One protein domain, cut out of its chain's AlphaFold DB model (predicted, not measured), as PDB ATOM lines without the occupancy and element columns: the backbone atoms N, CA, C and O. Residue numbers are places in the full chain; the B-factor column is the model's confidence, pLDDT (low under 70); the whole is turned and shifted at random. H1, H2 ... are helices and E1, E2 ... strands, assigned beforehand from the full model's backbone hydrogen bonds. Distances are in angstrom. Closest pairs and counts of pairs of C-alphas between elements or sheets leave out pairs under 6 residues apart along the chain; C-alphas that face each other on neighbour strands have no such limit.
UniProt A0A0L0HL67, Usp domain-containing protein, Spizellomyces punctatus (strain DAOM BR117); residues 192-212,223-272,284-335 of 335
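Overview. This is residues 192 to 212, 223 to 272 and 284 to 335 of the 335 residues of the protein "Usp domain-containing protein" of Spizellomyces punctatus (strain DAOM BR117) (UniProt A0A0L0HL67). One very long helix, H2, makes the long axis of a model whose body is a small parallel sheet, E2 and E3, with H1 over one of its faces; H1 lies between that sheet and the later part of H2, residues 256 to 264. The earlier part of H2 reaches away from this body as an arm, with residues 226 to 234 leading out to its tip, while H3, the very short H4 and the long loop of residues 309 to 328 lie toward the side of the sheet away from H1. The printed part has 123 residues with four named helices and three named strands, in the order H1, E1, H2, H3, E2, H4, E3, and its class is mostly helix. The whole is only just loose, close to compact, with a radius of gyration of the C-alphas of 16.6 A, and it spans 48 by 38 by 30 A along its three main axes.

Along the chain. Start at Val 192 and go on to C-alpha 199 at (-36.686, 21.565, -32.339), where H1 begins; it takes residues 199 to 212 and covers 19.1 A. Across the first cut you meet E1, residues 223 to 225. Next find C-alpha 235 at (-58.734, -3.084, -26.955); from there H2, residues 235 to 266, runs 46.4 A to C-alpha 266 at (-42.004, 39.213, -36.305). After the second cut comes H3, residues 284 to 294, 15.2 A long. Then look for E2, residues 298 to 302, with 13.3 A from first to last C-alpha, and H4, residues 305 to 308. The last element is E3, residues 329 to 332, which ends at C-alpha 332 at (-33.011, 24.021, -44.407).

Arrangement. Begin with the sheet, where E2 and E3 are parallel neighbours at 36 degrees. Look there for N 330 and O 299, 2.8 A apart, and N 301 and O 330, 3.0 A apart, both within hydrogen-bond range. Residues 192 to 193 make a short parallel pairing with residues 300 to 301 of E2. E2, H4 and E3 form a strand-helix-strand unit, two parallel neighbour strands with a helix between them along the chain, and its crossover is right-handed. Moving outward, the closest C-alphas of H1 and E2 are those of Thr 204 and Gly 302, 5.3 A apart. H1 and H2 touch, with Cys 209 and Leu 264 as their closest C-alphas at 5.8 A; H2 does so with residues 256 to 264 alone. These two helices run the same way at a steep tilt of 35.0 degrees, only just past shallow. E1 pairs with no named strand; its closest C-alpha to H2 is that of Arg 223, 6.8 A from that of Ala 253. H3 touches no helix, and its Val 291 comes within 7.9 A of Leu 299 of E2, C-alpha to C-alpha. H2 and E2 are apart. In H1, H2 and H3 every O i to N i+4 pair is within hydrogen-bond range; H4 is too short for such a pair, and its one O i to N i+3 pair is not within range.

Size, cuts and confidence. The two C-alphas farthest apart are those of Gly 234 and Ser 268, at 51.1 A. Residues 213 to 222 are not printed, and C-alphas 212 and 223 are 18.9 A apart across that cut; residues 273 to 283 are not printed either, with 27.5 A between C-alphas 272 and 284. Of the links that are printed whole, H4 to E3 is long, with 20 residues. The mean pLDDT of the printed part is 81.9; look for values under 70 at residues 230 to 231, 271 to 272, 305 to 320 and 334 to 335.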
ATOM      1  N   VAL A 192     -44.639  23.301 -45.662       95.94
ATOM      2  CA  VAL A 192     -43.567  23.048 -44.689       95.94
ATOM      3  C   VAL A 192     -43.923  21.831 -43.849       95.94
ATOM      4  O   VAL A 192     -44.902  21.852 -43.107       95.94
ATOM      5  N   ALA A 193     -43.122  20.771 -43.937       95.12
ATOM      6  CA  ALA A 193     -43.292  19.588 -43.099       95.12
ATOM      7  C   ALA A 193     -42.548  19.764 -41.765       95.12
ATOM      8  O   ALA A 193     -41.321  19.885 -41.741       95.12
ATOM      9  N   VAL A 194     -43.288  19.747 -40.653       93.88
ATOM     10  CA  VAL A 194     -42.764  19.997 -39.302       93.88
ATOM     11  C   VAL A 194     -43.002  18.782 -38.406       93.88
ATOM     12  O   VAL A 194     -44.130  18.306 -38.255       93.88
ATOM     13  N   ASP A 195     -41.940  18.296 -37.761       88.44
ATOM     14  CA  ASP A 195     -42.048  17.345 -36.653       88.44
ATOM     15  C   ASP A 195     -42.004  18.110 -35.325       88.44
ATOM     16  O   ASP A 195     -40.967  18.654 -34.959       88.44
ATOM     17  N   ALA A 196     -43.127  18.161 -34.602       75.69
ATOM     18  CA  ALA A 196     -43.235  18.892 -33.333       75.69
ATOM     19  C   ALA A 196     -42.297  18.352 -32.240       75.69
ATOM     20  O   ALA A 196     -41.944  19.078 -31.312       75.69
ATOM     21  N   ALA A 197     -41.905  17.077 -32.338       76.12
ATOM     22  CA  ALA A 197     -40.975  16.472 -31.393       76.12
ATOM     23  C   ALA A 197     -39.539  16.997 -31.571       76.12
ATOM     24  O   ALA A 197     -38.734  16.912 -30.642       76.12
ATOM     25  N   ASP A 198     -39.227  17.552 -32.745       82.50
ATOM     26  CA  ASP A 198     -37.894  17.996 -33.112       82.50
ATOM     27  C   ASP A 198     -37.839  19.532 -33.147       82.50
ATOM     28  O   ASP A 198     -38.489  20.189 -33.958       82.50
ATOM     29  N   GLN A 199     -36.977  20.121 -32.311       88.69
ATOM     30  CA  GLN A 199     -36.686  21.565 -32.339       88.69
ATOM     31  C   GLN A 199     -36.240  22.047 -33.732       88.69
ATOM     32  O   GLN A 199     -36.526  23.174 -34.127       88.69
ATOM     33  N   GLU A 200     -35.597  21.172 -34.507       89.62
ATOM     34  CA  GLU A 200     -35.181  21.445 -35.886       89.62
ATOM     35  C   GLU A 200     -36.369  21.704 -36.826       89.62
ATOM     36  O   GLU A 200     -36.275  22.522 -37.742       89.62
ATOM     37  N   GLY A 201     -37.508  21.043 -36.590       91.19
ATOM     38  CA  GLY A 201     -38.731  21.275 -37.356       91.19
ATOM     39  C   GLY A 201     -39.251  22.696 -37.156       91.19
ATOM     40  O   GLY A 201     -39.595  23.372 -38.124       91.19
ATOM     41  N   LEU A 202     -39.238  23.180 -35.910       93.31
ATOM     42  CA  LEU A 202     -39.637  24.551 -35.585       93.31
ATOM     43  C   LEU A 202     -38.652  25.588 -36.137       93.31
ATOM     44  O   LEU A 202     -39.088  26.598 -36.680       93.31
ATOM     45  N   ARG A 203     -37.340  25.323 -36.081       93.62
ATOM     46  CA  ARG A 203     -36.323  26.188 -36.713       93.62
ATOM     47  C   ARG A 203     -36.477  26.260 -38.226       93.62
ATOM     48  O   ARG A 203     -36.315  27.318 -38.816       93.62
ATOM     49  N   THR A 204     -36.825  25.141 -38.856       94.25
ATOM     50  CA  THR A 204     -37.097  25.098 -40.297       94.25
ATOM     51  C   THR A 204     -38.304  25.950 -40.658       94.25
ATOM     52  O   THR A 204     -38.268  26.661 -41.658       94.25
ATOM     53  N   LEU A 205     -39.359  25.893 -39.844       94.81
ATOM     54  CA  LEU A 205     -40.530  26.743 -40.010       94.81
ATOM     55  C   LEU A 205     -40.175  28.225 -39.836       94.81
ATOM     56  O   LEU A 205     -40.570  29.032 -40.667       94.81
ATOM     57  N   ASP A 206     -39.401  28.570 -38.806       95.00
ATOM     58  CA  ASP A 206     -38.942  29.943 -38.567       95.00
ATOM     59  C   ASP A 206     -38.126  30.486 -39.748       95.00
ATOM     60  O   ASP A 206     -38.435  31.537 -40.310       95.00
ATOM     61  N   TRP A 207     -37.153  29.699 -40.210       95.25
ATOM     62  CA  TRP A 207     -36.365  30.012 -41.396       95.25
ATOM     63  C   TRP A 207     -37.234  30.164 -42.649       95.25
ATOM     64  O   TRP A 207     -37.043  31.109 -43.410       95.25
ATOM     65  N   ALA A 208     -38.213  29.282 -42.865       95.19
ATOM     66  CA  ALA A 208     -39.117  29.384 -44.007       95.19
ATOM     67  C   ALA A 208     -39.940  30.681 -43.951       95.19
ATOM     68  O   ALA A 208     -40.024  31.402 -44.947       95.19
ATOM     69  N   CYS A 209     -40.489  31.023 -42.782       94.25
ATOM     70  CA  CYS A 209     -41.198  32.283 -42.569       94.25
ATOM     71  C   CYS A 209     -40.293  33.494 -42.834       94.25
ATOM     72  O   CYS A 209     -40.725  34.464 -43.459       94.25
ATOM     73  N   LYS A 210     -39.027  33.433 -42.411       93.31
ATOM     74  CA  LYS A 210     -38.061  34.523 -42.563       93.31
ATOM     75  C   LYS A 210     -37.540  34.695 -43.989       93.31
ATOM     76  O   LYS A 210     -37.558  35.810 -44.500       93.31
ATOM     77  N   GLU A 211     -37.145  33.622 -44.657       93.88
ATOM     78  CA  GLU A 211     -36.383  33.702 -45.912       93.88
ATOM     79  C   GLU A 211     -37.219  33.357 -47.156       93.88
ATOM     80  O   GLU A 211     -36.966  33.885 -48.234       93.88
ATOM     81  N   MET A 212     -38.228  32.486 -47.034       93.81
ATOM     82  CA  MET A 212     -38.936  31.922 -48.195       93.81
ATOM     83  C   MET A 212     -40.305  32.556 -48.449       93.81
ATOM     84  O   MET A 212     -40.668  32.794 -49.603       93.81
ATOM     85  N   ARG A 223     -48.152  18.768 -40.126       91.88
ATOM     86  CA  ARG A 223     -47.719  17.929 -39.012       91.88
ATOM     87  C   ARG A 223     -48.248  16.518 -39.212       91.88
ATOM     88  O   ARG A 223     -49.456  16.289 -39.169       91.88
ATOM     89  N   VAL A 224     -47.332  15.563 -39.370       91.12
ATOM     90  CA  VAL A 224     -47.678  14.136 -39.371       91.12
ATOM     91  C   VAL A 224     -47.205  13.485 -38.083       91.12
ATOM     92  O   VAL A 224     -46.015  13.528 -37.779       91.12
ATOM     93  N   VAL A 225     -48.120  12.866 -37.344       88.19
ATOM     94  CA  VAL A 225     -47.805  12.063 -36.159       88.19
ATOM     95  C   VAL A 225     -47.682  10.600 -36.546       88.19
ATOM     96  O   VAL A 225     -48.592  10.003 -37.125       88.19
ATOM     97  N   LYS A 226     -46.528  10.019 -36.207       88.06
ATOM     98  CA  LYS A 226     -46.247   8.614 -36.478       88.06
ATOM     99  C   LYS A 226     -47.168   7.725 -35.652       88.06
ATOM    100  O   LYS A 226     -47.124   7.751 -34.423       88.06
ATOM    101  N   GLU A 227     -47.946   6.900 -36.336       83.62
ATOM    102  CA  GLU A 227     -48.783   5.892 -35.690       83.62
ATOM    103  C   GLU A 227     -47.903   4.860 -34.959       83.62
ATOM    104  O   GLU A 227     -46.979   4.275 -35.537       83.62
ATOM    105  N   GLN A 228     -48.174   4.626 -33.671       79.88
ATOM    106  CA  GLN A 228     -47.497   3.578 -32.907       79.88
ATOM    107  C   GLN A 228     -48.155   2.226 -33.190       79.88
ATOM    108  O   GLN A 228     -49.081   1.804 -32.501       79.88
ATOM    109  N   LYS A 229     -47.661   1.522 -34.212       76.94
ATOM    110  CA  LYS A 229     -48.095   0.149 -34.493       76.94
ATOM    111  C   LYS A 229     -47.586  -0.791 -33.396       76.94
ATOM    112  O   LYS A 229     -46.381  -0.879 -33.176       76.94
ATOM    113  N   GLY A 230     -48.496  -1.514 -32.739       69.38
ATOM    114  CA  GLY A 230     -48.141  -2.619 -31.840       69.38
ATOM    115  C   GLY A 230     -48.380  -2.392 -30.347       69.38
ATOM    116  O   GLY A 230     -47.656  -2.968 -29.533       69.38
ATOM    117  N   PHE A 231     -49.387  -1.604 -29.958       69.69
ATOM    118  CA  PHE A 231     -49.813  -1.597 -28.560       69.69
ATOM    119  C   PHE A 231     -50.333  -2.990 -28.168       69.69
ATOM    120  O   PHE A 231     -51.338  -3.460 -28.692       69.69
ATOM    121  N   LYS A 232     -49.614  -3.671 -27.267       79.25
ATOM    122  CA  LYS A 232     -49.947  -5.030 -26.797       79.25
ATOM    123  C   LYS A 232     -50.988  -5.053 -25.667       79.25
ATOM    124  O   LYS A 232     -51.320  -6.129 -25.178       79.25
ATOM    125  N   GLY A 233     -51.479  -3.896 -25.219       70.62
ATOM    126  CA  GLY A 233     -52.574  -3.828 -24.251       70.62
ATOM    127  C   GLY A 233     -53.920  -4.046 -24.941       70.62
ATOM    128  O   GLY A 233     -54.101  -3.645 -26.087       70.62
ATOM    129  N   GLY A 234     -54.860  -4.708 -24.263       77.94
ATOM    130  CA  GLY A 234     -56.176  -5.029 -24.825       77.94
ATOM    131  C   GLY A 234     -56.949  -3.811 -25.363       77.94
ATOM    132  O   GLY A 234     -56.659  -2.663 -25.023       77.94
ATOM    133  N   TYR A 235     -57.975  -4.078 -26.179       77.12
ATOM    134  CA  TYR A 235     -58.734  -3.084 -26.955       77.12
ATOM    135  C   TYR A 235     -59.207  -1.846 -26.169       77.12
ATOM    136  O   TYR A 235     -59.169  -0.737 -26.699       77.12
ATOM    137  N   ALA A 236     -59.623  -2.008 -24.908       75.69
ATOM    138  CA  ALA A 236     -60.088  -0.889 -24.084       75.69
ATOM    139  C   ALA A 236     -58.958   0.106 -23.755       75.69
ATOM    140  O   ALA A 236     -59.116   1.308 -23.956       75.69
ATOM    141  N   ALA A 237     -57.792  -0.399 -23.337       78.00
ATOM    142  CA  ALA A 237     -56.622   0.431 -23.045       78.00
ATOM    143  C   ALA A 237     -56.033   1.063 -24.319       78.00
ATOM    144  O   ALA A 237     -55.530   2.185 -24.282       78.00
ATOM    145  N   ALA A 238     -56.137   0.371 -25.460       81.19
ATOM    146  CA  ALA A 238     -55.719   0.909 -26.751       81.19
ATOM    147  C   ALA A 238     -56.565   2.130 -27.163       81.19
ATOM    148  O   ALA A 238     -56.014   3.124 -27.624       81.19
ATOM    149  N   SER A 239     -57.886   2.088 -26.956       83.88
ATOM    150  CA  SER A 239     -58.796   3.183 -27.333       83.88
ATOM    151  C   SER A 239     -58.525   4.476 -26.553       83.88
ATOM    152  O   SER A 239     -58.422   5.549 -27.147       83.88
ATOM    153  N   GLU A 240     -58.340   4.389 -25.232       86.75
ATOM    154  CA  GLU A 240     -58.000   5.560 -24.409       86.75
ATOM    155  C   GLU A 240     -56.625   6.134 -24.767       86.75
ATOM    156  O   GLU A 240     -56.464   7.352 -24.872       86.75
ATOM    157  N   MET A 241     -55.643   5.264 -25.023       84.38
ATOM    158  CA  MET A 241     -54.314   5.690 -25.450       84.38
ATOM    159  C   MET A 241     -54.351   6.405 -26.804       84.38
ATOM    160  O   MET A 241     -53.719   7.450 -26.944       84.38
ATOM    161  N   MET A 242     -55.110   5.897 -27.779       82.62
ATOM    162  CA  MET A 242     -55.254   6.541 -29.089       82.62
ATOM    163  C   MET A 242     -55.894   7.926 -28.969       82.62
ATOM    164  O   MET A 242     -55.346   8.886 -29.504       82.62
ATOM    165  N   LYS A 243     -56.962   8.069 -28.172       87.62
ATOM    166  CA  LYS A 243     -57.567   9.384 -27.886       87.62
ATOM    167  C   LYS A 243     -56.578  10.348 -27.232       87.62
ATOM    168  O   LYS A 243     -56.552  11.528 -27.568       87.62
ATOM    169  N   SER A 244     -55.749   9.862 -26.308       88.75
ATOM    170  CA  SER A 244     -54.716  10.684 -25.670       88.75
ATOM    171  C   SER A 244     -53.628  11.117 -26.660       88.75
ATOM    172  O   SER A 244     -53.192  12.268 -26.617       88.75
ATOM    173  N   ILE A 245     -53.217  10.228 -27.570       84.38
ATOM    174  CA  ILE A 245     -52.254  10.542 -28.634       84.38
ATOM    175  C   ILE A 245     -52.834  11.596 -29.579       84.38
ATOM    176  O   ILE A 245     -52.152  12.574 -29.868       84.38
ATOM    177  N   GLU A 246     -54.082  11.433 -30.015       85.75
ATOM    178  CA  GLU A 246     -54.777  12.400 -30.870       85.75
ATOM    179  C   GLU A 246     -54.929  13.761 -30.185       85.75
ATOM    180  O   GLU A 246     -54.581  14.780 -30.772       85.75
ATOM    181  N   SER A 247     -55.360  13.787 -28.919       89.94
ATOM    182  CA  SER A 247     -55.474  15.024 -28.133       89.94
ATOM    183  C   SER A 247     -54.132  15.746 -28.019       89.94
ATOM    184  O   SER A 247     -54.042  16.936 -28.310       89.94
ATOM    185  N   ARG A 248     -53.062  15.026 -27.650       86.62
ATOM    186  CA  ARG A 248     -51.713  15.606 -27.564       86.62
ATOM    187  C   ARG A 248     -51.254  16.139 -28.917       86.62
ATOM    188  O   ARG A 248     -50.608  17.178 -28.989       86.62
ATOM    189  N   ALA A 249     -51.563  15.423 -29.984       84.62
ATOM    190  CA  ALA A 249     -51.166  15.818 -31.316       84.62
ATOM    191  C   ALA A 249     -51.903  17.073 -31.812       84.62
ATOM    192  O   ALA A 249     -51.292  17.909 -32.477       84.62
ATOM    193  N   HIS A 250     -53.177  17.239 -31.444       87.88
ATOM    194  CA  HIS A 250     -53.913  18.485 -31.658       87.88
ATOM    195  C   HIS A 250     -53.290  19.649 -30.881       87.88
ATOM    196  O   HIS A 250     -53.004  20.683 -31.477       87.88
ATOM    197  N   GLU A 251     -52.963  19.460 -29.599       90.62
ATOM    198  CA  GLU A 251     -52.261  20.486 -28.811       90.62
ATOM    199  C   GLU A 251     -50.900  20.867 -29.426       90.62
ATOM    200  O   GLU A 251     -50.496  22.030 -29.405       90.62
ATOM    201  N   GLU A 252     -50.167  19.899 -29.982       88.38
ATOM    202  CA  GLU A 252     -48.921  20.152 -30.713       88.38
ATOM    203  C   GLU A 252     -49.157  20.957 -31.999       88.38
ATOM    204  O   GLU A 252     -48.382  21.870 -32.295       88.38
ATOM    205  N   ALA A 253     -50.219  20.654 -32.752       87.94
ATOM    206  CA  ALA A 253     -50.593  21.410 -33.944       87.94
ATOM    207  C   ALA A 253     -50.956  22.865 -33.599       87.94
ATOM    208  O   ALA A 253     -50.507  23.785 -34.285       87.94
ATOM    209  N   ASP A 254     -51.666  23.095 -32.494       90.81
ATOM    210  CA  ASP A 254     -51.979  24.443 -32.003       90.81
ATOM    211  C   ASP A 254     -50.705  25.211 -31.629       90.81
ATOM    212  O   ASP A 254     -50.542  26.381 -31.983       90.81
ATOM    213  N   ARG A 255     -49.739  24.548 -30.980       91.81
ATOM    214  CA  ARG A 255     -48.434  25.158 -30.667       91.81
ATOM    215  C   ARG A 255     -47.662  25.535 -31.926       91.81
ATOM    216  O   ARG A 255     -47.096  26.628 -31.970       91.81
ATOM    217  N   ILE A 256     -47.644  24.666 -32.938       92.38
ATOM    218  CA  ILE A 256     -47.021  24.959 -34.236       92.38
ATOM    219  C   ILE A 256     -47.719  26.145 -34.906       92.38
ATOM    220  O   ILE A 256     -47.042  27.034 -35.414       92.38
ATOM    221  N   THR A 257     -49.050  26.200 -34.855       92.69
ATOM    222  CA  THR A 257     -49.840  27.309 -35.408       92.69
ATOM    223  C   THR A 257     -49.472  28.629 -34.734       92.69
ATOM    224  O   THR A 257     -49.103  29.591 -35.407       92.69
ATOM    225  N   CYS A 258     -49.473  28.666 -33.400       93.25
ATOM    226  CA  CYS A 258     -49.049  29.834 -32.627       93.25
ATOM    227  C   CYS A 258     -47.600  30.242 -32.934       93.25
ATOM    228  O   CYS A 258     -47.292  31.432 -32.994       93.25
ATOM    229  N   HIS A 259     -46.707  29.269 -33.135       94.00
ATOM    230  CA  HIS A 259     -45.318  29.526 -33.503       94.00
ATOM    231  C   HIS A 259     -45.202  30.134 -34.905       94.00
ATOM    232  O   HIS A 259     -44.498  31.126 -35.075       94.00
ATOM    233  N   ALA A 260     -45.912  29.581 -35.892       92.69
ATOM    234  CA  ALA A 260     -45.953  30.104 -37.255       92.69
ATOM    235  C   ALA A 260     -46.452  31.553 -37.269       92.69
ATOM    236  O   ALA A 260     -45.777  32.424 -37.808       92.69
ATOM    237  N   LEU A 261     -47.584  31.823 -36.609       92.62
ATOM    238  CA  LEU A 261     -48.166  33.165 -36.512       92.62
ATOM    239  C   LEU A 261     -47.202  34.164 -35.868       92.62
ATOM    240  O   LEU A 261     -47.064  35.288 -36.347       92.62
ATOM    241  N   ARG A 262     -46.495  33.752 -34.808       93.69
ATOM    242  CA  ARG A 262     -45.481  34.594 -34.165       93.69
ATOM    243  C   ARG A 262     -44.314  34.891 -35.105       93.69
ATOM    244  O   ARG A 262     -43.930  36.050 -35.213       93.69
ATOM    245  N   ALA A 263     -43.770  33.871 -35.769       91.81
ATOM    246  CA  ALA A 263     -42.654  34.028 -36.700       91.81
ATOM    247  C   ALA A 263     -43.031  34.946 -37.875       91.81
ATOM    248  O   ALA A 263     -42.273  35.838 -38.238       91.81
ATOM    249  N   LEU A 264     -44.239  34.796 -38.423       91.00
ATOM    250  CA  LEU A 264     -44.754  35.646 -39.501       91.00
ATOM    251  C   LEU A 264     -44.964  37.095 -39.038       91.00
ATOM    252  O   LEU A 264     -44.562  38.028 -39.735       91.00
ATOM    253  N   GLY A 265     -45.512  37.283 -37.833       89.44
ATOM    254  CA  GLY A 265     -45.702  38.601 -37.227       89.44
ATOM    255  C   GLY A 265     -44.388  39.337 -36.950       89.44
ATOM    256  O   GLY A 265     -44.309  40.538 -37.180       89.44
ATOM    257  N   GLN A 266     -43.337  38.628 -36.522       89.56
ATOM    258  CA  GLN A 266     -42.004  39.213 -36.305       89.56
ATOM    259  C   GLN A 266     -41.354  39.726 -37.591       89.56
ATOM    260  O   GLN A 266     -40.569  40.666 -37.544       89.56
ATOM    261  N   GLN A 267     -41.677  39.117 -38.731       85.56
ATOM    262  CA  GLN A 267     -41.152  39.527 -40.032       85.56
ATOM    263  C   GLN A 267     -42.015  40.605 -40.702       85.56
ATOM    264  O   GLN A 267     -41.753  40.958 -41.849       85.56
ATOM    265  N   SER A 268     -43.073  41.088 -40.034       81.88
ATOM    266  CA  SER A 268     -44.079  41.994 -40.610       81.88
ATOM    267  C   SER A 268     -44.667  41.479 -41.932       81.88
ATOM    268  O   SER A 268     -45.175  42.247 -42.749       81.88
ATOM    269  N   LYS A 269     -44.619  40.159 -42.157       78.62
ATOM    270  CA  LYS A 269     -45.111  39.540 -43.384       78.62
ATOM    271  C   LYS A 269     -46.594  39.282 -43.226       78.62
ATOM    272  O   LYS A 269     -47.014  38.398 -42.482       78.62
ATOM    273  N   LYS A 270     -47.393  40.031 -43.981       72.94
ATOM    274  CA  LYS A 270     -48.800  39.707 -44.210       72.94
ATOM    275  C   LYS A 270     -48.854  38.511 -45.167       72.94
ATOM    276  O   LYS A 270     -49.027  38.671 -46.371       72.94
ATOM    277  N   CYS A 271     -48.609  37.307 -44.649       62.22
ATOM    278  CA  CYS A 271     -48.990  36.096 -45.371       62.22
ATOM    279  C   CYS A 271     -50.513  36.097 -45.522       62.22
ATOM    280  O   CYS A 271     -51.220  36.474 -44.583       62.22
ATOM    281  N   ILE A 272     -51.005  35.707 -46.695       65.44
ATOM    282  CA  ILE A 272     -52.440  35.794 -46.967       65.44
ATOM    283  C   ILE A 272     -53.169  34.663 -46.244       65.44
ATOM    284  O   ILE A 272     -54.151  34.931 -45.562       65.44
ATOM    285  N   ARG A 284     -43.885   9.756 -44.437       88.56
ATOM    286  CA  ARG A 284     -43.501   9.831 -45.850       88.56
ATOM    287  C   ARG A 284     -44.718   9.678 -46.744       88.56
ATOM    288  O   ARG A 284     -44.940  10.511 -47.617       88.56
ATOM    289  N   SER A 285     -45.527   8.653 -46.483       92.06
ATOM    290  CA  SER A 285     -46.759   8.409 -47.234       92.06
ATOM    291  C   SER A 285     -47.740   9.573 -47.112       92.06
ATOM    292  O   SER A 285     -48.276  10.024 -48.118       92.06
ATOM    293  N   GLN A 286     -47.924  10.105 -45.900       94.06
ATOM    294  CA  GLN A 286     -48.851  11.212 -45.651       94.06
ATOM    295  C   GLN A 286     -48.386  12.526 -46.290       94.06
ATOM    296  O   GLN A 286     -49.197  13.245 -46.868       94.06
ATOM    297  N   ILE A 287     -47.086  12.841 -46.242       93.44
ATOM    298  CA  ILE A 287     -46.560  14.022 -46.943       93.44
ATOM    299  C   ILE A 287     -46.724  13.848 -48.454       93.44
ATOM    300  O   ILE A 287     -47.161  14.784 -49.112       93.44
ATOM    301  N   ARG A 288     -46.440  12.664 -49.008       93.25
ATOM    302  CA  ARG A 288     -46.620  12.383 -50.441       93.25
ATOM    303  C   ARG A 288     -48.069  12.579 -50.893       93.25
ATOM    304  O   ARG A 288     -48.305  13.217 -51.915       93.25
ATOM    305  N   GLU A 289     -49.021  12.058 -50.127       94.38
ATOM    306  CA  GLU A 289     -50.456  12.236 -50.373       94.38
ATOM    307  C   GLU A 289     -50.850  13.720 -50.340       94.38
ATOM    308  O   GLU A 289     -51.556  14.203 -51.229       94.38
ATOM    309  N   LEU A 290     -50.336  14.471 -49.361       94.88
ATOM    310  CA  LEU A 290     -50.589  15.905 -49.246       94.88
ATOM    311  C   LEU A 290     -49.939  16.707 -50.373       94.88
ATOM    312  O   LEU A 290     -50.576  17.620 -50.876       94.88
ATOM    313  N   VAL A 291     -48.734  16.355 -50.833       95.50
ATOM    314  CA  VAL A 291     -48.139  16.971 -52.033       95.50
ATOM    315  C   VAL A 291     -49.051  16.755 -53.244       95.50
ATOM    316  O   VAL A 291     -49.312  17.698 -53.986       95.50
ATOM    317  N   GLY A 292     -49.564  15.535 -53.425       94.12
ATOM    318  CA  GLY A 292     -50.451  15.202 -54.541       94.12
ATOM    319  C   GLY A 292     -51.831  15.859 -54.467       94.12
ATOM    320  O   GLY A 292     -52.430  16.089 -55.506       94.12
ATOM    321  N   THR A 293     -52.327  16.168 -53.267       95.44
ATOM    322  CA  THR A 293     -53.647  16.793 -53.063       95.44
ATOM    323  C   THR A 293     -53.564  18.316 -53.082       95.44
ATOM    324  O   THR A 293     -54.432  18.997 -53.619       95.44
ATOM    325  N   GLU A 294     -52.526  18.870 -52.457       95.19
ATOM    326  CA  GLU A 294     -52.384  20.308 -52.266       95.19
ATOM    327  C   GLU A 294     -51.662  20.995 -53.417       95.19
ATOM    328  O   GLU A 294     -51.807  22.209 -53.532       95.19
ATOM    329  N   HIS A 295     -50.900  20.254 -54.226       95.56
ATOM    330  CA  HIS A 295     -50.067  20.784 -55.306       95.56
ATOM    331  C   HIS A 295     -49.229  22.002 -54.874       95.56
ATOM    332  O   HIS A 295     -49.378  23.081 -55.445       95.56
ATOM    333  N   PRO A 296     -48.387  21.882 -53.828       96.75
ATOM    334  CA  PRO A 296     -47.534  22.990 -53.427       96.75
ATOM    335  C   PRO A 296     -46.469  23.267 -54.491       96.75
ATOM    336  O   PRO A 296     -45.905  22.337 -55.067       96.75
ATOM    337  N   ASP A 297     -46.143  24.542 -54.685       96.31
ATOM    338  CA  ASP A 297     -45.069  24.980 -55.576       96.31
ATOM    339  C   ASP A 297     -43.692  24.654 -55.002       96.31
ATOM    340  O   ASP A 297     -42.738  24.468 -55.748       96.31
ATOM    341  N   VAL A 298     -43.568  24.603 -53.670       96.12
ATOM    342  CA  VAL A 298     -42.321  24.264 -52.975       96.12
ATOM    343  C   VAL A 298     -42.627  23.450 -51.724       96.12
ATOM    344  O   VAL A 298     -43.458  23.843 -50.902       96.12
ATOM    345  N   LEU A 299     -41.908  22.341 -51.542       96.12
ATOM    346  CA  LEU A 299     -41.917  21.556 -50.311       96.12
ATOM    347  C   LEU A 299     -40.659  21.854 -49.490       96.12
ATOM    348  O   LEU A 299     -39.544  21.612 -49.939       96.12
ATOM    349  N   ILE A 300     -40.829  22.326 -48.260       95.00
ATOM    350  CA  ILE A 300     -39.744  22.641 -47.332       95.00
ATOM    351  C   ILE A 300     -39.688  21.571 -46.239       95.00
ATOM    352  O   ILE A 300     -40.688  21.294 -45.568       95.00
ATOM    353  N   VAL A 301     -38.512  20.970 -46.044       92.88
ATOM    354  CA  VAL A 301     -38.290  19.901 -45.055       92.88
ATOM    355  C   VAL A 301     -37.015  20.159 -44.255       92.88
ATOM    356  O   VAL A 301     -35.964  20.466 -44.817       92.88
ATOM    357  N   GLY A 302     -37.086  19.988 -42.934       90.00
ATOM    358  CA  GLY A 302     -35.933  20.192 -42.057       90.00
ATOM    359  C   GLY A 302     -34.822  19.163 -42.272       90.00
ATOM    360  O   GLY A 302     -35.088  17.964 -42.399       90.00
ATOM    361  N   ASN A 303     -33.561  19.605 -42.287       83.50
ATOM    362  CA  ASN A 303     -32.419  18.698 -42.406       83.50
ATOM    363  C   ASN A 303     -32.015  18.115 -41.048       83.50
ATOM    364  O   ASN A 303     -31.042  18.547 -40.427       83.50
ATOM    365  N   ASN A 304     -32.715  17.081 -40.589       73.38
ATOM    366  CA  ASN A 304     -32.337  16.454 -39.331       73.38
ATOM    367  C   ASN A 304     -31.173  15.461 -39.520       73.38
ATOM    368  O   ASN A 304     -31.367  14.244 -39.600       73.38
ATOM    369  N   ARG A 305     -29.930  15.971 -39.571       60.75
ATOM    370  CA  ARG A 305     -28.695  15.177 -39.793       60.75
ATOM    371  C   ARG A 305     -28.571  13.948 -38.883       60.75
ATOM    372  O   ARG A 305     -27.944  12.969 -39.272       60.75
ATOM    373  N   LYS A 306     -29.185  13.971 -37.692       59.09
ATOM    374  CA  LYS A 306     -29.126  12.874 -36.711       59.09
ATOM    375  C   LYS A 306     -30.056  11.694 -37.017       59.09
ATOM    376  O   LYS A 306     -29.827  10.612 -36.488       59.09
ATOM    377  N   ARG A 307     -31.087  11.872 -37.848       54.25
ATOM    378  CA  ARG A 307     -32.009  10.787 -38.256       54.25
ATOM    379  C   ARG A 307     -31.971  10.480 -39.751       54.25
ATOM    380  O   ARG A 307     -32.507   9.462 -40.174       54.25
ATOM    381  N   VAL A 308     -31.350  11.354 -40.540       47.50
ATOM    382  CA  VAL A 308     -31.544  11.413 -41.992       47.50
ATOM    383  C   VAL A 308     -30.310  10.992 -42.804       47.50
ATOM    384  O   VAL A 308     -30.421  10.820 -44.017       47.50
ATOM    385  N   SER A 309     -29.156  10.734 -42.175       43.41
ATOM    386  CA  SER A 309     -27.905  10.454 -42.901       43.41
ATOM    387  C   SER A 309     -27.940   9.247 -43.849       43.41
ATOM    388  O   SER A 309     -27.103   9.205 -44.739       43.41
ATOM    389  N   ASN A 310     -28.920   8.335 -43.759       44.59
ATOM    390  CA  ASN A 310     -28.998   7.178 -44.663       44.59
ATOM    391  C   ASN A 310     -30.298   7.001 -45.468       44.59
ATOM    392  O   ASN A 310     -30.351   6.071 -46.264       44.59
ATOM    393  N   THR A 311     -31.355   7.810 -45.299       48.28
ATOM    394  CA  THR A 311     -32.664   7.444 -45.901       48.28
ATOM    395  C   THR A 311     -33.505   8.547 -46.535       48.28
ATOM    396  O   THR A 311     -34.539   8.192 -47.098       48.28
ATOM    397  N   PHE A 312     -33.149   9.839 -46.481       48.12
ATOM    398  CA  PHE A 312     -33.910  10.856 -47.247       48.12
ATOM    399  C   PHE A 312     -33.133  11.516 -48.388       48.12
ATOM    400  O   PHE A 312     -33.766  11.941 -49.343       48.12
ATOM    401  N   PHE A 313     -31.802  11.621 -48.311       50.12
ATOM    402  CA  PHE A 313     -31.049  12.451 -49.267       50.12
ATOM    403  C   PHE A 313     -29.728  11.838 -49.757       50.12
ATOM    404  O   PHE A 313     -28.962  12.513 -50.438       50.12
ATOM    405  N   HIS A 314     -29.417  10.586 -49.409       40.19
ATOM    406  CA  HIS A 314     -28.204   9.908 -49.880       40.19
ATOM    407  C   HIS A 314     -28.565   8.767 -50.826       40.19
ATOM    408  O   HIS A 314     -28.720   7.623 -50.416       40.19
ATOM    409  N   GLY A 315     -28.714   9.129 -52.100       39.34
ATOM    410  CA  GLY A 315     -28.809   8.189 -53.210       39.34
ATOM    411  C   GLY A 315     -29.775   8.657 -54.286       39.34
ATOM    412  O   GLY A 315     -30.893   8.177 -54.296       39.34
ATOM    413  N   GLY A 316     -29.344   9.594 -55.141       41.22
ATOM    414  CA  GLY A 316     -29.727   9.746 -56.561       41.22
ATOM    415  C   GLY A 316     -31.193   9.889 -56.995       41.22
ATOM    416  O   GLY A 316     -31.427  10.314 -58.120       41.22
ATOM    417  N   GLU A 317     -32.175   9.589 -56.157       43.50
ATOM    418  CA  GLU A 317     -33.571   9.465 -56.545       43.50
ATOM    419  C   GLU A 317     -34.435  10.321 -55.630       43.50
ATOM    420  O   GLU A 317     -34.431  10.179 -54.406       43.50
ATOM    421  N   GLN A 318     -35.249  11.173 -56.249       52.28
ATOM    422  CA  GLN A 318     -36.390  11.860 -55.645       52.28
ATOM    423  C   GLN A 318     -37.497  10.872 -55.206       52.28
ATOM    424  O   GLN A 318     -38.679  11.186 -55.278       52.28
ATOM    425  N   SER A 319     -37.140   9.678 -54.719       58.62
ATOM    426  CA  SER A 319     -38.037   8.569 -54.357       58.62
ATOM    427  C   SER A 319     -39.041   8.912 -53.247       58.62
ATOM    428  O   SER A 319     -39.923   8.119 -52.912       58.62
ATOM    429  N   PHE A 320     -38.929  10.100 -52.651       65.19
ATOM    430  CA  PHE A 320     -39.876  10.623 -51.679       65.19
ATOM    431  C   PHE A 320     -41.170  11.124 -52.329       65.19
ATOM    432  O   PHE A 320     -42.260  10.915 -51.785       65.19
ATOM    433  N   LEU A 321     -41.056  11.739 -53.501       71.31
ATOM    434  CA  LEU A 321     -42.174  12.322 -54.220       71.31
ATOM    435  C   LEU A 321     -42.919  11.254 -55.039       71.31
ATOM    436  O   LEU A 321     -42.338  10.215 -55.361       71.31
ATOM    437  N   PRO A 322     -44.219  11.448 -55.328       70.44
ATOM    438  CA  PRO A 322     -44.909  10.591 -56.282       70.44
ATOM    439  C   PRO A 322     -44.172  10.641 -57.627       70.44
ATOM    440  O   PRO A 322     -43.718  11.714 -58.033       70.44
ATOM    441  N   GLU A 323     -44.051   9.501 -58.312       74.62
ATOM    442  CA  GLU A 323     -43.478   9.455 -59.661       74.62
ATOM    443  C   GLU A 323     -44.183  10.493 -60.552       74.62
ATOM    444  O   GLU A 323     -45.407  10.491 -60.675       74.62
ATOM    445  N   GLY A 324     -43.411  11.428 -61.114       76.31
ATOM    446  CA  GLY A 324     -43.924  12.508 -61.964       76.31
ATOM    447  C   GLY A 324     -44.272  13.822 -61.257       76.31
ATOM    448  O   GLY A 324     -44.627  14.785 -61.936       76.31
ATOM    449  N   SER A 325     -44.154  13.927 -59.927       80.75
ATOM    450  CA  SER A 325     -44.320  15.224 -59.263       80.75
ATOM    451  C   SER A 325     -43.038  16.052 -59.395       80.75
ATOM    452  O   SER A 325     -41.998  15.679 -58.853       80.75
ATOM    453  N   ASN A 326     -43.126  17.201 -60.058       87.12
ATOM    454  CA  ASN A 326     -41.999  18.118 -60.256       87.12
ATOM    455  C   ASN A 326     -41.861  19.148 -59.120       87.12
ATOM    456  O   ASN A 326     -41.375  20.253 -59.349       87.12
ATOM    457  N   VAL A 327     -42.323  18.820 -57.908       92.94
ATOM    458  CA  VAL A 327     -42.312  19.766 -56.786       92.94
ATOM    459  C   VAL A 327     -40.882  19.920 -56.257       92.94
ATOM    460  O   VAL A 327     -40.313  18.945 -55.757       92.94
ATOM    461  N   PRO A 328     -40.272  21.117 -56.324       92.12
ATOM    462  CA  PRO A 328     -38.950  21.345 -55.765       92.12
ATOM    463  C   PRO A 328     -38.972  21.153 -54.245       92.12
ATOM    464  O   PRO A 328     -39.806  21.714 -53.529       92.12
ATOM    465  N   VAL A 329     -38.016  20.363 -53.750       91.88
ATOM    466  CA  VAL A 329     -37.821  20.127 -52.316       91.88
ATOM    467  C   VAL A 329     -36.651  20.964 -51.824       91.88
ATOM    468  O   VAL A 329     -35.512  20.771 -52.247       91.88
ATOM    469  N   VAL A 330     -36.925  21.876 -50.896       92.44
ATOM    470  CA  VAL A 330     -35.927  22.729 -50.255       92.44
ATOM    471  C   VAL A 330     -35.656  22.201 -48.854       92.44
ATOM    472  O   VAL A 330     -36.571  21.953 -48.070       92.44
ATOM    473  N   SER A 331     -34.379  22.028 -48.527       89.94
ATOM    474  CA  SER A 331     -33.960  21.586 -47.202       89.94
ATOM    475  C   SER A 331     -33.214  22.697 -46.477       89.94
ATOM    476  O   SER A 331     -32.200  23.186 -46.978       89.94
ATOM    477  N   SER A 332     -33.692  23.071 -45.289       86.81
ATOM    478  CA  SER A 332     -33.011  24.021 -44.407       86.81
ATOM    479  C   SER A 332     -31.734  23.363 -43.874       86.81
ATOM    480  O   SER A 332     -31.758  22.452 -43.045       86.81
ATOM    481  N   ARG A 333     -30.571  23.747 -44.402       80.31
ATOM    482  CA  ARG A 333     -29.290  23.229 -43.911       80.31
ATOM    483  C   ARG A 333     -28.798  24.103 -42.763       80.31
ATOM    484  O   ARG A 333     -28.171  25.113 -43.033       80.31
ATOM    485  N   GLY A 334     -28.988  23.640 -41.526       63.19
ATOM    486  CA  GLY A 334     -28.254  24.129 -40.350       63.19
ATOM    487  C   GLY A 334     -28.319  25.642 -40.165       63.19
ATOM    488  O   GLY A 334     -27.276  26.293 -40.199       63.19
ATOM    489  N   VAL A 335     -29.541  26.150 -40.007       51.25
ATOM    490  CA  VAL A 335     -29.818  27.529 -39.589       51.25
ATOM    491  C   VAL A 335     -29.689  27.638 -38.075       51.25
ATOM    492  O   VAL A 335     -30.162  26.705 -37.374       51.25
TER     493      VAL A 335